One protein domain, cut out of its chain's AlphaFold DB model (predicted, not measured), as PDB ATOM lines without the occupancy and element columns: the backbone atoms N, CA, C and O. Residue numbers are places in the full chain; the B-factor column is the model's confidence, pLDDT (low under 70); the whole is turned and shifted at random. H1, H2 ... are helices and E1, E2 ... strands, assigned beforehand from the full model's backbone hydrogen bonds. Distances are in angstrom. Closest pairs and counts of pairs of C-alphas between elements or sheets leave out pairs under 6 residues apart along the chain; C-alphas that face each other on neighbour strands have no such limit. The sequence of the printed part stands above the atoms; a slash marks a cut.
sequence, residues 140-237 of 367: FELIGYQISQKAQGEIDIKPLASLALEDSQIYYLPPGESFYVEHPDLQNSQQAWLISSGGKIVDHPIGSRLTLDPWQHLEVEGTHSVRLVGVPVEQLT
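AT A GLANCE: This is residues 140 to 237 of the 367 residues of a protein of Crocosphaera watsonii WH 0402 (UniProt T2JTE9). A twisted sheet of three strands, E1, E5 and E3, makes the middle of an elongated domain, with helices H1, H2 and H4 grouped at one end and a separate two-stranded ribbon, E2 and E4, at the other. The 98 printed residues include four named helices and five named strands, in the order H1 H2 E1 E2 H3 E3 E4 E5 H4; the class is mixed, and both sheets are antiparallel. The whole is compact, with a radius of gyration of the C-alphas of 13.4 A and spans of 39 by 22 by 22 A.

HOW THE PARTS SIT: Start at H1, residues 140 to 150: it touches H2, residues 157 to 166, at a steep tilt of 60 degrees, opposite ways, with C-alphas 140 and 161 closest at 5.2 A. H2 also touches H4, residues 233 to 236; C-alphas 164 and 235 are closest, 6.4 A apart. Look next at E1, residues 169 to 173, antiparallel to inner strand E5, residues 226 to 232: N 171 and O 228 are 3.0 A apart. On the other side of E5, E3, residues 191 to 195, is antiparallel too, with N 194 and O 229 at 2.8 A. H1, H2, H4 and H3, residues 184 to 187, are on this sheet but only graze it. E2, residues 176 to 179, is antiparallel to E4, residues 217 to 221, with N 178 and O 218 at 3.0 A. O i to N i+4 pairs are within hydrogen-bond range in 6 of 7 cases in H1 and 5 of 6 in H2; H3 and H4 are too short for such a pair.

IN THESE COORDINATES: Find C-alpha 140 at (136.840, 136.425, 173.388); H1 runs 15.8 A from there, and H2 covers 15.1 A. E5 starts at C-alpha 226, (154.938, 137.873, 175.708), and spans 19.3 A.

THE WHOLE: The printed part has no cut, and its farthest C-alphas, 154 and 177, are 39.0 A apart. The link from E3 to E4, residues 196 to 216, is long. Confidence is under 70 at residues 151 to 154, 198 and 237.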
ATOM      1  N   PHE A 140     137.916 135.590 173.918       93.81
ATOM      2  CA  PHE A 140     136.840 136.425 173.388       93.81
ATOM      3  C   PHE A 140     137.374 137.751 172.828       93.81
ATOM      4  O   PHE A 140     137.082 138.114 171.689       93.81
ATOM      5  N   GLU A 141     138.207 138.453 173.601       92.12
ATOM      6  CA  GLU A 141     138.819 139.714 173.174       92.12
ATOM      7  C   GLU A 141     139.738 139.505 171.952       92.12
ATOM      8  O   GLU A 141     139.667 140.259 170.978       92.12
ATOM      9  N   LEU A 142     140.557 138.445 171.956       92.94
ATOM     10  CA  LEU A 142     141.492 138.126 170.869       92.94
ATOM     11  C   LEU A 142     140.797 137.778 169.550       92.94
ATOM     12  O   LEU A 142     141.189 138.285 168.497       92.94
ATOM     13  N   ILE A 143     139.755 136.947 169.588       91.19
ATOM     14  CA  ILE A 143     138.964 136.611 168.397       91.19
ATOM     15  C   ILE A 143     138.254 137.858 167.867       91.19
ATOM     16  O   ILE A 143     138.228 138.082 166.655       91.19
ATOM     17  N   GLY A 144     137.755 138.718 168.756       89.38
ATOM     18  CA  GLY A 144     137.175 139.995 168.366       89.38
ATOM     19  C   GLY A 144     138.146 140.885 167.585       89.38
ATOM     20  O   GLY A 144     137.777 141.421 166.540       89.38
ATOM     21  N   TYR A 145     139.416 140.968 168.001       89.19
ATOM     22  CA  TYR A 145     140.446 141.668 167.223       89.19
ATOM     23  C   TYR A 145     140.704 141.027 165.853       89.19
ATOM     24  O   TYR A 145     140.978 141.738 164.883       89.19
ATOM     25  N   GLN A 146     140.632 139.697 165.741       86.81
ATOM     26  CA  GLN A 146     140.808 139.001 164.461       86.81
ATOM     27  C   GLN A 146     139.655 139.279 163.491       86.81
ATOM     28  O   GLN A 146     139.888 139.481 162.299       86.81
ATOM     29  N   ILE A 147     138.420 139.321 163.992       84.69
ATOM     30  CA  ILE A 147     137.229 139.600 163.183       84.69
ATOM     31  C   ILE A 147     137.199 141.070 162.756       84.69
ATOM     32  O   ILE A 147     136.983 141.355 161.575       84.69
ATOM     33  N   SER A 148     137.507 142.008 163.664       83.50
ATOM     34  CA  SER A 148     137.516 143.444 163.350       83.50
ATOM     35  C   SER A 148     138.497 143.802 162.226       83.50
ATOM     36  O   SER A 148     138.247 144.730 161.462       83.50
ATOM     37  N   GLN A 149     139.602 143.060 162.097       76.62
ATOM     38  CA  GLN A 149     140.603 143.255 161.042       76.62
ATOM     39  C   GLN A 149     140.171 142.707 159.672       76.62
ATOM     40  O   GLN A 149     140.660 143.181 158.648       76.62
ATOM     41  N   LYS A 150     139.267 141.719 159.625       70.94
ATOM     42  CA  LYS A 150     138.865 141.035 158.381       70.94
ATOM     43  C   LYS A 150     137.649 141.658 157.682       70.94
ATOM     44  O   LYS A 150     137.291 141.186 156.607       70.94
ATOM     45  N   ALA A 151     137.025 142.694 158.259       59.53
ATOM     46  CA  ALA A 151     135.796 143.326 157.748       59.53
ATOM     47  C   ALA A 151     134.684 142.312 157.393       59.53
ATOM     48  O   ALA A 151     133.912 142.508 156.452       59.53
ATOM     49  N   GLN A 152     134.632 141.198 158.126       58.94
ATOM     50  CA  GLN A 152     133.552 140.220 158.032       58.94
ATOM     51  C   GLN A 152     132.351 140.746 158.834       58.94
ATOM     52  O   GLN A 152     132.539 141.556 159.737       58.94
ATOM     53  N   GLY A 153     131.128 140.366 158.441       58.16
ATOM     54  CA  GLY A 153     129.875 140.882 159.015       58.16
ATOM     55  C   GLY A 153     129.695 140.602 160.515       58.16
ATOM     56  O   GLY A 153     130.636 140.226 161.207       58.16
ATOM     57  N   GLU A 154     128.474 140.771 161.027       65.06
ATOM     58  CA  GLU A 154     128.146 140.440 162.423       65.06
ATOM     59  C   GLU A 154     128.339 138.936 162.676       65.06
ATOM     60  O   GLU A 154     127.475 138.113 162.383       65.06
ATOM     61  N   ILE A 155     129.520 138.577 163.175       75.00
ATOM     62  CA  ILE A 155     129.861 137.239 163.642       75.00
ATOM     63  C   ILE A 155     129.716 137.245 165.156       75.00
ATOM     64  O   ILE A 155     130.299 138.097 165.834       75.00
ATOM     65  N   ASP A 156     128.983 136.274 165.691       80.88
ATOM     66  CA  ASP A 156     128.937 136.078 167.132       80.88
ATOM     67  C   ASP A 156     130.280 135.514 167.624       80.88
ATOM     68  O   ASP A 156     130.694 134.404 167.284       80.88
ATOM     69  N   ILE A 157     130.988 136.321 168.412       88.31
ATOM     70  CA  ILE A 157     132.319 136.012 168.941       88.31
ATOM     71  C   ILE A 157     132.225 134.964 170.051       88.31
ATOM     72  O   ILE A 157     133.148 134.172 170.229       88.31
ATOM     73  N   LYS A 158     131.125 134.945 170.813       89.62
ATOM     74  CA  LYS A 158     131.018 134.141 172.034       89.62
ATOM     75  C   LYS A 158     131.039 132.627 171.749       89.62
ATOM     76  O   LYS A 158     131.852 131.947 172.380       89.62
ATOM     77  N   PRO A 159     130.261 132.087 170.788       88.56
ATOM     78  CA  PRO A 159     130.323 130.672 170.420       88.56
ATOM     79  C   PRO A 159     131.689 130.283 169.855       88.56
ATOM     80  O   PRO A 159     132.226 129.233 170.202       88.56
ATOM     81  N   LEU A 160     132.285 131.152 169.029       87.88
ATOM     82  CA  LEU A 160     133.606 130.909 168.447       87.88
ATOM     83  C   LEU A 160     134.691 130.835 169.519       87.88
ATOM     84  O   LEU A 160     135.511 129.922 169.496       87.88
ATOM     85  N   ALA A 161     134.675 131.764 170.474       91.56
ATOM     86  CA  ALA A 161     135.591 131.748 171.602       91.56
ATOM     87  C   ALA A 161     135.394 130.514 172.482       91.56
ATOM     88  O   ALA A 161     136.380 129.955 172.943       91.56
ATOM     89  N   SER A 162     134.155 130.060 172.681       91.25
ATOM     90  CA  SER A 162     133.884 128.875 173.501       91.25
ATOM     91  C   SER A 162     134.437 127.617 172.842       91.25
ATOM     92  O   SER A 162     135.124 126.841 173.497       91.25
ATOM     93  N   LEU A 163     134.194 127.447 171.539       89.50
ATOM     94  CA  LEU A 163     134.711 126.312 170.773       89.50
ATOM     95  C   LEU A 163     136.243 126.312 170.741       89.50
ATOM     96  O   LEU A 163     136.875 125.270 170.871       89.50
ATOM     97  N   ALA A 164     136.842 127.492 170.587       90.31
ATOM     98  CA  ALA A 164     138.287 127.635 170.523       90.31
ATOM     99  C   ALA A 164     139.002 127.477 171.867       90.31
ATOM    100  O   ALA A 164     140.212 127.256 171.887       90.31
ATOM    101  N   LEU A 165     138.282 127.592 172.983       92.25
ATOM    102  CA  LEU A 165     138.872 127.527 174.315       92.25
ATOM    103  C   LEU A 165     139.439 126.136 174.619       92.25
ATOM    104  O   LEU A 165     140.524 126.045 175.192       92.25
ATOM    105  N   GLU A 166     138.738 125.076 174.207       87.81
ATOM    106  CA  GLU A 166     139.102 123.679 174.492       87.81
ATOM    107  C   GLU A 166     140.442 123.275 173.866       87.81
ATOM    108  O   GLU A 166     141.258 122.620 174.511       87.81
ATOM    109  N   ASP A 167     140.693 123.732 172.639       89.56
ATOM    110  CA  ASP A 167     141.898 123.410 171.866       89.56
ATOM    111  C   ASP A 167     142.971 124.510 171.932       89.56
ATOM    112  O   ASP A 167     143.971 124.467 171.202       89.56
ATOM    113  N   SER A 168     142.762 125.523 172.781       93.25
ATOM    114  CA  SER A 168     143.682 126.650 172.903       93.25
ATOM    115  C   SER A 168     145.001 126.248 173.565       93.25
ATOM    116  O   SER A 168     145.053 125.447 174.498       93.25
ATOM    117  N   GLN A 169     146.098 126.839 173.092       93.56
ATOM    118  CA  GLN A 169     147.442 126.596 173.617       93.56
ATOM    119  C   GLN A 169     148.078 127.895 174.091       93.56
ATOM    120  O   GLN A 169     147.888 128.946 173.487       93.56
ATOM    121  N   ILE A 170     148.871 127.830 175.158       94.75
ATOM    122  CA  ILE A 170     149.615 128.985 175.660       94.75
ATOM    123  C   ILE A 170     151.091 128.820 175.340       94.75
ATOM    124  O   ILE A 170     151.688 127.788 175.635       94.75
ATOM    125  N   TYR A 171     151.691 129.878 174.801       93.88
ATOM    126  CA  TYR A 171     153.133 129.978 174.627       93.88
ATOM    127  C   TYR A 171     153.645 131.294 175.206       93.88
ATOM    128  O   TYR A 171     153.072 132.358 174.975       93.88
ATOM    129  N   TYR A 172     154.739 131.230 175.962       93.00
ATOM    130  CA  TYR A 172     155.400 132.403 176.526       93.00
ATOM    131  C   TYR A 172     156.692 132.678 175.757       93.00
ATOM    132  O   TYR A 172     157.703 132.014 175.972       93.00
ATOM    133  N   LEU A 173     156.664 133.677 174.876       92.69
ATOM    134  CA  LEU A 173     157.840 134.112 174.126       92.69
ATOM    135  C   LEU A 173     158.786 134.890 175.062       92.69
ATOM    136  O   LEU A 173     158.342 135.879 175.657       92.69
ATOM    137  N   PRO A 174     160.045 134.453 175.258       92.12
ATOM    138  CA  PRO A 174     160.963 135.072 176.212       92.12
ATOM    139  C   PRO A 174     161.379 136.495 175.796       92.12
ATOM    140  O   PRO A 174     161.341 136.819 174.610       92.12
ATOM    141  N   PRO A 175     161.776 137.350 176.759       92.19
ATOM    142  CA  PRO A 175     162.288 138.686 176.470       92.19
ATOM    143  C   PRO A 175     163.637 138.644 175.739       92.19
ATOM    144  O   PRO A 175     164.439 137.733 175.958       92.19
ATOM    145  N   GLY A 176     163.914 139.682 174.945       91.06
ATOM    146  CA  GLY A 176     165.157 139.831 174.190       91.06
ATOM    147  C   GLY A 176     165.007 139.576 172.692       91.06
ATOM    148  O   GLY A 176     163.905 139.586 172.143       91.06
ATOM    149  N   GLU A 177     166.152 139.394 172.039       90.38
ATOM    150  CA  GLU A 177     166.258 139.159 170.602       90.38
ATOM    151  C   GLU A 177     166.337 137.661 170.294       90.38
ATOM    152  O   GLU A 177     167.104 136.931 170.925       90.38
ATOM    153  N   SER A 178     165.565 137.213 169.308       89.69
ATOM    154  CA  SER A 178     165.538 135.824 168.832       89.69
ATOM    155  C   SER A 178     165.117 135.761 167.364       89.69
ATOM    156  O   SER A 178     164.648 136.750 166.794       89.69
ATOM    157  N   PHE A 179     165.269 134.600 166.731       86.38
ATOM    158  CA  PHE A 179     164.678 134.340 165.415       86.38
ATOM    159  C   PHE A 179     163.409 133.498 165.543       86.38
ATOM    160  O   PHE A 179     163.347 132.584 166.362       86.38
ATOM    161  N   TYR A 180     162.413 133.726 164.677       84.44
ATOM    162  CA  TYR A 180     161.169 132.937 164.689       84.44
ATOM    163  C   TYR A 180     161.417 131.417 164.614       84.44
ATOM    164  O   TYR A 180     160.739 130.631 165.278       84.44
ATOM    165  N   VAL A 181     162.434 130.992 163.857       86.06
ATOM    166  CA  VAL A 181     162.827 129.580 163.720       86.06
ATOM    167  C   VAL A 181     163.294 128.925 165.032       86.06
ATOM    168  O   VAL A 181     163.230 127.704 165.166       86.06
ATOM    169  N   GLU A 182     163.729 129.711 166.018       87.12
ATOM    170  CA  GLU A 182     164.190 129.219 167.324       87.12
ATOM    171  C   GLU A 182     163.023 128.812 168.241       87.12
ATOM    172  O   GLU A 182     163.234 128.227 169.304       87.12
ATOM    173  N   HIS A 183     161.783 129.064 167.808       89.44
ATOM    174  CA  HIS A 183     160.555 128.748 168.530       89.44
ATOM    175  C   HIS A 183     159.712 127.725 167.746       89.44
ATOM    176  O   HIS A 183     158.805 128.104 167.002       89.44
ATOM    177  N   PRO A 184     160.001 126.414 167.867       86.06
ATOM    178  CA  PRO A 184     159.353 125.375 167.062       86.06
ATOM    179  C   PRO A 184     157.844 125.267 167.311       86.06
ATOM    180  O   PRO A 184     157.095 125.027 166.365       86.06
ATOM    181  N   ASP A 185     157.381 125.519 168.538       86.25
ATOM    182  CA  ASP A 185     155.950 125.496 168.878       86.25
ATOM    183  C   ASP A 185     155.159 126.551 168.086       86.25
ATOM    184  O   ASP A 185     154.018 126.320 167.678       86.25
ATOM    185  N   LEU A 186     155.800 127.683 167.767       86.56
ATOM    186  CA  LEU A 186     155.197 128.747 166.967       86.56
ATOM    187  C   LEU A 186     155.068 128.381 165.482       86.56
ATOM    188  O   LEU A 186     154.245 128.946 164.765       86.56
ATOM    189  N   GLN A 187     155.829 127.399 164.999       82.56
ATOM    190  CA  GLN A 187     155.849 127.012 163.584       82.56
ATOM    191  C   GLN A 187     154.702 126.077 163.186       82.56
ATOM    192  O   GLN A 187     154.583 125.702 162.017       82.56
ATOM    193  N   ASN A 188     153.832 125.698 164.127       83.50
ATOM    194  CA  ASN A 188     152.677 124.873 163.814       83.50
ATOM    195  C   ASN A 188     151.681 125.623 162.909       83.50
ATOM    196  O   ASN A 188     150.908 126.457 163.368       83.50
ATOM    197  N   SER A 189     151.651 125.263 161.623       81.31
ATOM    198  CA  SER A 189     150.750 125.860 160.622       81.31
ATOM    199  C   SER A 189     149.251 125.662 160.892       81.31
ATOM    200  O   SER A 189     148.435 126.400 160.338       81.31
ATOM    201  N   GLN A 190     148.880 124.695 161.739       85.69
ATOM    202  CA  GLN A 190     147.491 124.467 162.151       85.69
ATOM    203  C   GLN A 190     147.054 125.397 163.287       85.69
ATOM    204  O   GLN A 190     145.862 125.487 163.568       85.69
ATOM    205  N   GLN A 191     147.993 126.107 163.915       89.44
ATOM    206  CA  GLN A 191     147.743 127.039 165.006       89.44
ATOM    207  C   GLN A 191     147.953 128.480 164.533       89.44
ATOM    208  O   GLN A 191     148.899 128.820 163.819       89.44
ATOM    209  N   ALA A 192     147.044 129.360 164.927       90.88
ATOM    210  CA  ALA A 192     147.200 130.796 164.808       90.88
ATOM    211  C   ALA A 192     147.596 131.356 166.169       90.88
ATOM    212  O   ALA A 192     146.802 131.343 167.106       90.88
ATOM    213  N   TRP A 193     148.817 131.874 166.261       93.38
ATOM    214  CA  TRP A 193     149.330 132.486 167.480       93.38
ATOM    215  C   TRP A 193     148.892 133.946 167.570       93.38
ATOM    216  O   TRP A 193     149.308 134.786 166.770       93.38
ATOM    217  N   LEU A 194     148.025 134.237 168.535       93.81
ATOM    218  CA  LEU A 194     147.471 135.559 168.812       93.81
ATOM    219  C   LEU A 194     148.188 136.192 170.003       93.81
ATOM    220  O   LEU A 194     148.437 135.537 171.016       93.81
ATOM    221  N   ILE A 195     148.501 137.482 169.907       93.56
ATOM    222  CA  ILE A 195     149.202 138.198 170.977       93.56
ATOM    223  C   ILE A 195     148.212 138.608 172.070       93.56
ATOM    224  O   ILE A 195     147.441 139.544 171.884       93.56
ATOM    225  N   SER A 196     148.269 137.949 173.228       91.19
ATOM    226  CA  SER A 196     147.473 138.281 174.422       91.19
ATOM    227  C   SER A 196     148.133 139.335 175.313       91.19
ATOM    228  O   SER A 196     147.466 140.215 175.871       91.19
ATOM    229  N   SER A 197     149.470 139.284 175.305       71.62
ATOM    230  CA  SER A 197     150.469 140.195 175.881       71.62
ATOM    231  C   SER A 197     150.780 140.051 177.367       71.62
ATOM    232  O   SER A 197     150.139 139.285 178.066       71.62
ATOM    233  N   GLY A 198     151.874 140.715 177.752       64.75
ATOM    234  CA  GLY A 198     152.625 140.731 179.009       64.75
ATOM    235  C   GLY A 198     153.807 141.676 178.775       64.75
ATOM    236  O   GLY A 198     153.800 142.819 179.225       64.75
ATOM    237  N   GLY A 199     154.755 141.251 177.934       73.12
ATOM    238  CA  GLY A 199     155.694 142.125 177.214       73.12
ATOM    239  C   GLY A 199     155.119 142.730 175.919       73.12
ATOM    240  O   GLY A 199     153.938 142.549 175.603       73.12
ATOM    241  N   LYS A 200     155.969 143.425 175.149       84.56
ATOM    242  CA  LYS A 200     155.630 144.037 173.851       84.56
ATOM    243  C   LYS A 200     156.550 143.503 172.755       84.56
ATOM    244  O   LYS A 200     157.760 143.486 172.938       84.56
ATOM    245  N   ILE A 201     155.968 143.105 171.625       85.50
ATOM    246  CA  ILE A 201     156.712 142.797 170.398       85.50
ATOM    247  C   ILE A 201     156.684 144.047 169.515       85.50
ATOM    248  O   ILE A 201     155.629 144.672 169.358       85.50
ATOM    249  N   VAL A 202     157.833 144.435 168.965       80.94
ATOM    250  CA  VAL A 202     157.939 145.582 168.047       80.94
ATOM    251  C   VAL A 202     157.020 145.363 166.838       80.94
ATOM    252  O   VAL A 202     156.952 144.262 166.309       80.94
ATOM    253  N   ASP A 203     156.259 146.389 166.443       81.25
ATOM    254  CA  ASP A 203     155.316 146.383 165.307       81.25
ATOM    255  C   ASP A 203     154.159 145.360 165.346       81.25
ATOM    256  O   ASP A 203     153.348 145.305 164.419       81.25
ATOM    257  N   HIS A 204     153.995 144.618 166.445       86.50
ATOM    258  CA  HIS A 204     152.926 143.632 166.601       86.50
ATOM    259  C   HIS A 204     152.047 143.937 167.830       86.50
ATOM    260  O   HIS A 204     152.392 143.568 168.958       86.50
ATOM    261  N   PRO A 205     150.901 144.630 167.652       88.06
ATOM    262  CA  PRO A 205     150.023 144.995 168.760       88.06
ATOM    263  C   PRO A 205     149.252 143.792 169.328       88.06
ATOM    264  O   PRO A 205     149.111 142.748 168.685       88.06
ATOM    265  N   ILE A 206     148.695 143.971 170.528       88.25
ATOM    266  CA  ILE A 206     147.775 143.017 171.173       88.25
ATOM    267  C   ILE A 206     146.626 142.681 170.217       88.25
ATOM    268  O   ILE A 206     146.121 143.551 169.509       88.25
ATOM    269  N   GLY A 207     146.231 141.412 170.177       87.38
ATOM    270  CA  GLY A 207     145.178 140.913 169.300       87.38
ATOM    271  C   GLY A 207     145.616 140.656 167.862       87.38
ATOM    272  O   GLY A 207     144.850 140.061 167.105       87.38
ATOM    273  N   SER A 208     146.827 141.056 167.460       88.88
ATOM    274  CA  SER A 208     147.368 140.695 166.148       88.88
ATOM    275  C   SER A 208     147.818 139.232 166.112       88.88
ATOM    276  O   SER A 208     148.150 138.628 167.136       88.88
ATOM    277  N   ARG A 209     147.796 138.651 164.908       89.06
ATOM    278  CA  ARG A 209     148.320 137.309 164.654       89.06
ATOM    279  C   ARG A 209     149.807 137.415 164.350       89.06
ATOM    280  O   ARG A 209     150.192 138.140 163.431       89.06
ATOM    281  N   LEU A 210     150.621 136.635 165.049       87.25
ATOM    282  CA  LEU A 210     152.033 136.498 164.736       87.25
ATOM    283  C   LEU A 210     152.168 135.708 163.427       87.25
ATOM    284  O   LEU A 210     151.897 134.509 163.375       87.25
ATOM    285  N   THR A 211     152.503 136.411 162.348       79.56
ATOM    286  CA  THR A 211     152.737 135.827 161.022       79.56
ATOM    287  C   THR A 211     154.090 136.328 160.557       79.56
ATOM    288  O   THR A 211     154.204 137.475 160.135       79.56
ATOM    289  N   LEU A 212     155.115 135.498 160.723       77.12
ATOM    290  CA  LEU A 212     156.502 135.877 160.487       77.12
ATOM    291  C   LEU A 212     157.172 134.870 159.568       77.12
ATOM    292  O   LEU A 212     156.886 133.671 159.627       77.12
ATOM    293  N   ASP A 213     158.091 135.366 158.744       76.06
ATOM    294  CA  ASP A 213     159.002 134.492 158.018       76.06
ATOM    295  C   ASP A 213     159.937 133.782 159.016       76.06
ATOM    296  O   ASP A 213     160.334 134.386 160.015       76.06
ATOM    297  N   PRO A 214     160.365 132.527 158.761       74.94
ATOM    298  CA  PRO A 214     161.210 131.772 159.695       74.94
ATOM    299  C   PRO A 214     162.482 132.506 160.147       74.94
ATOM    300  O   PRO A 214     162.941 132.337 161.273       74.94
ATOM    301  N   TRP A 215     163.039 133.336 159.265       77.50
ATOM    302  CA  TRP A 215     164.279 134.082 159.488       77.50
ATOM    303  C   TRP A 215     164.045 135.527 159.936       77.50
ATOM    304  O   TRP A 215     164.999 136.301 160.016       77.50
ATOM    305  N   GLN A 216     162.794 135.913 160.189       83.75
ATOM    306  CA  GLN A 216     162.477 137.238 160.687       83.75
ATOM    307  C   GLN A 216     162.907 137.355 162.149       83.75
ATOM    308  O   GLN A 216     162.711 136.443 162.959       83.75
ATOM    309  N   HIS A 217     163.533 138.488 162.456       85.50
ATOM    310  CA  HIS A 217     163.968 138.816 163.804       85.50
ATOM    311  C   HIS A 217     162.763 139.183 164.670       85.50
ATOM    312  O   HIS A 217     161.845 139.877 164.224       85.50
ATOM    313  N   LEU A 218     162.774 138.666 165.892       87.12
ATOM    314  CA  LEU A 218     161.799 138.910 166.936       87.12
ATOM    315  C   LEU A 218     162.478 139.664 168.072       87.12
ATOM    316  O   LEU A 218     163.391 139.143 168.713       87.12
ATOM    317  N   GLU A 219     161.973 140.858 168.361       89.75
ATOM    318  CA  GLU A 219     162.387 141.644 169.517       89.75
ATOM    319  C   GLU A 219     161.226 141.759 170.506       89.75
ATOM    320  O   GLU A 219     160.176 142.341 170.208       89.75
ATOM    321  N   VAL A 220     161.425 141.195 171.698       90.38
ATOM    322  CA  VAL A 220     160.518 141.352 172.835       90.38
ATOM    323  C   VAL A 220     161.096 142.390 173.794       90.38
ATOM    324  O   VAL A 220     162.100 142.144 174.467       90.38
ATOM    325  N   GLU A 221     160.438 143.546 173.880       87.81
ATOM    326  CA  GLU A 221     160.847 144.662 174.731       87.81
ATOM    327  C   GLU A 221     160.660 144.347 176.227       87.81
ATOM    328  O   GLU A 221     159.626 143.830 176.668       87.81
ATOM    329  N   GLY A 222     161.625 144.786 177.040       84.56
ATOM    330  CA  GLY A 222     161.544 144.745 178.499       84.56
ATOM    331  C   GLY A 222     162.025 143.429 179.105       84.56
ATOM    332  O   GLY A 222     162.916 142.770 178.584       84.56
ATOM    333  N   THR A 223     161.479 143.085 180.272       84.69
ATOM    334  CA  THR A 223     161.928 141.945 181.094       84.69
ATOM    335  C   THR A 223     160.884 140.840 181.225       84.69
ATOM    336  O   THR A 223     161.122 139.860 181.923       84.69
ATOM    337  N   HIS A 224     159.717 141.002 180.601       86.06
ATOM    338  CA  HIS A 224     158.594 140.077 180.730       86.06
ATOM    339  C   HIS A 224     158.355 139.355 179.411       86.06
ATOM    340  O   HIS A 224     158.399 139.966 178.345       86.06
ATOM    341  N   SER A 225     158.047 138.063 179.496       90.56
ATOM    342  CA  SER A 225     157.643 137.278 178.336       90.56
ATOM    343  C   SER A 225     156.346 137.804 177.718       90.56
ATOM    344  O   SER A 225     155.456 138.314 178.408       90.56
ATOM    345  N   VAL A 226     156.201 137.628 176.410       92.75
ATOM    346  CA  VAL A 226     154.938 137.873 175.708       92.75
ATOM    347  C   VAL A 226     154.107 136.602 175.753       92.75
ATOM    348  O   VAL A 226     154.534 135.548 175.286       92.75
ATOM    349  N   ARG A 227     152.903 136.708 176.313       94.44
ATOM    350  CA  ARG A 227     151.916 135.632 176.305       94.44
ATOM    351  C   ARG A 227     151.217 135.570 174.947       94.44
ATOM    352  O   ARG A 227     150.596 136.550 174.518       94.44
ATOM    353  N   LEU A 228     151.310 134.417 174.297       95.00
ATOM    354  CA  LEU A 228     150.650 134.080 173.042       95.00
ATOM    355  C   LEU A 228     149.587 133.008 173.288       95.00
ATOM    356  O   LEU A 228     149.810 132.076 174.063       95.00
ATOM    357  N   VAL A 229     148.455 133.143 172.602       95.88
ATOM    358  CA  VAL A 229     147.368 132.160 172.591       95.88
ATOM    359  C   VAL A 229     147.303 131.548 171.198       95.88
ATOM    360  O   VAL A 229     147.010 132.242 170.226       95.88
ATOM    361  N   GLY A 230     147.622 130.265 171.098       94.12
ATOM    362  CA  GLY A 230     147.449 129.451 169.906       94.12
ATOM    363  C   GLY A 230     145.999 129.004 169.799       94.12
ATOM    364  O   GLY A 230     145.468 128.420 170.741       94.12
ATOM    365  N   VAL A 231     145.367 129.311 168.672       93.06
ATOM    366  CA  VAL A 231     144.005 128.878 168.341       93.06
ATOM    367  C   VAL A 231     144.038 128.098 167.026       93.06
ATOM    368  O   VAL A 231     144.640 128.596 166.066       93.06
ATOM    369  N   PRO A 232     143.382 126.931 166.917       89.94
ATOM    370  CA  PRO A 232     143.252 126.218 165.652       89.94
ATOM    371  C   PRO A 232     142.775 127.127 164.514       89.94
ATOM    372  O   PRO A 232     141.737 127.785 164.597       89.94
ATOM    373  N   VAL A 233     143.525 127.156 163.408       85.75
ATOM    374  CA  VAL A 233     143.232 128.035 162.261       85.75
ATOM    375  C   VAL A 233     141.821 127.788 161.725       85.75
ATOM    376  O   VAL A 233     141.139 128.732 161.334       85.75
ATOM    377  N   GLU A 234     141.355 126.542 161.751       83.12
ATOM    378  CA  GLU A 234     140.016 126.140 161.307       83.12
ATOM    379  C   GLU A 234     138.897 126.880 162.055       83.12
ATOM    380  O   GLU A 234     137.908 127.268 161.439       83.12
ATOM    381  N   GLN A 235     139.088 127.173 163.344       79.69
ATOM    382  CA  GLN A 235     138.120 127.901 164.173       79.69
ATOM    383  C   GLN A 235     138.131 129.416 163.898       79.69
ATOM    384  O   GLN A 235     137.127 130.093 164.106       79.69
ATOM    385  N   LEU A 236     139.233 129.964 163.365       75.06
ATOM    386  CA  LEU A 236     139.346 131.373 162.941       75.06
ATOM    387  C   LEU A 236     138.971 131.607 161.468       75.06
ATOM    388  O   LEU A 236     138.883 132.756 161.012       75.06
ATOM    389  N   THR A 237     138.819 130.531 160.698       64.94
ATOM    390  CA  THR A 237     138.481 130.562 159.272       64.94
ATOM    391  C   THR A 237     136.993 130.277 159.143       64.94
ATOM    392  O   THR A 237     136.597 129.188 158.752       64.94
TER     393      THR A 237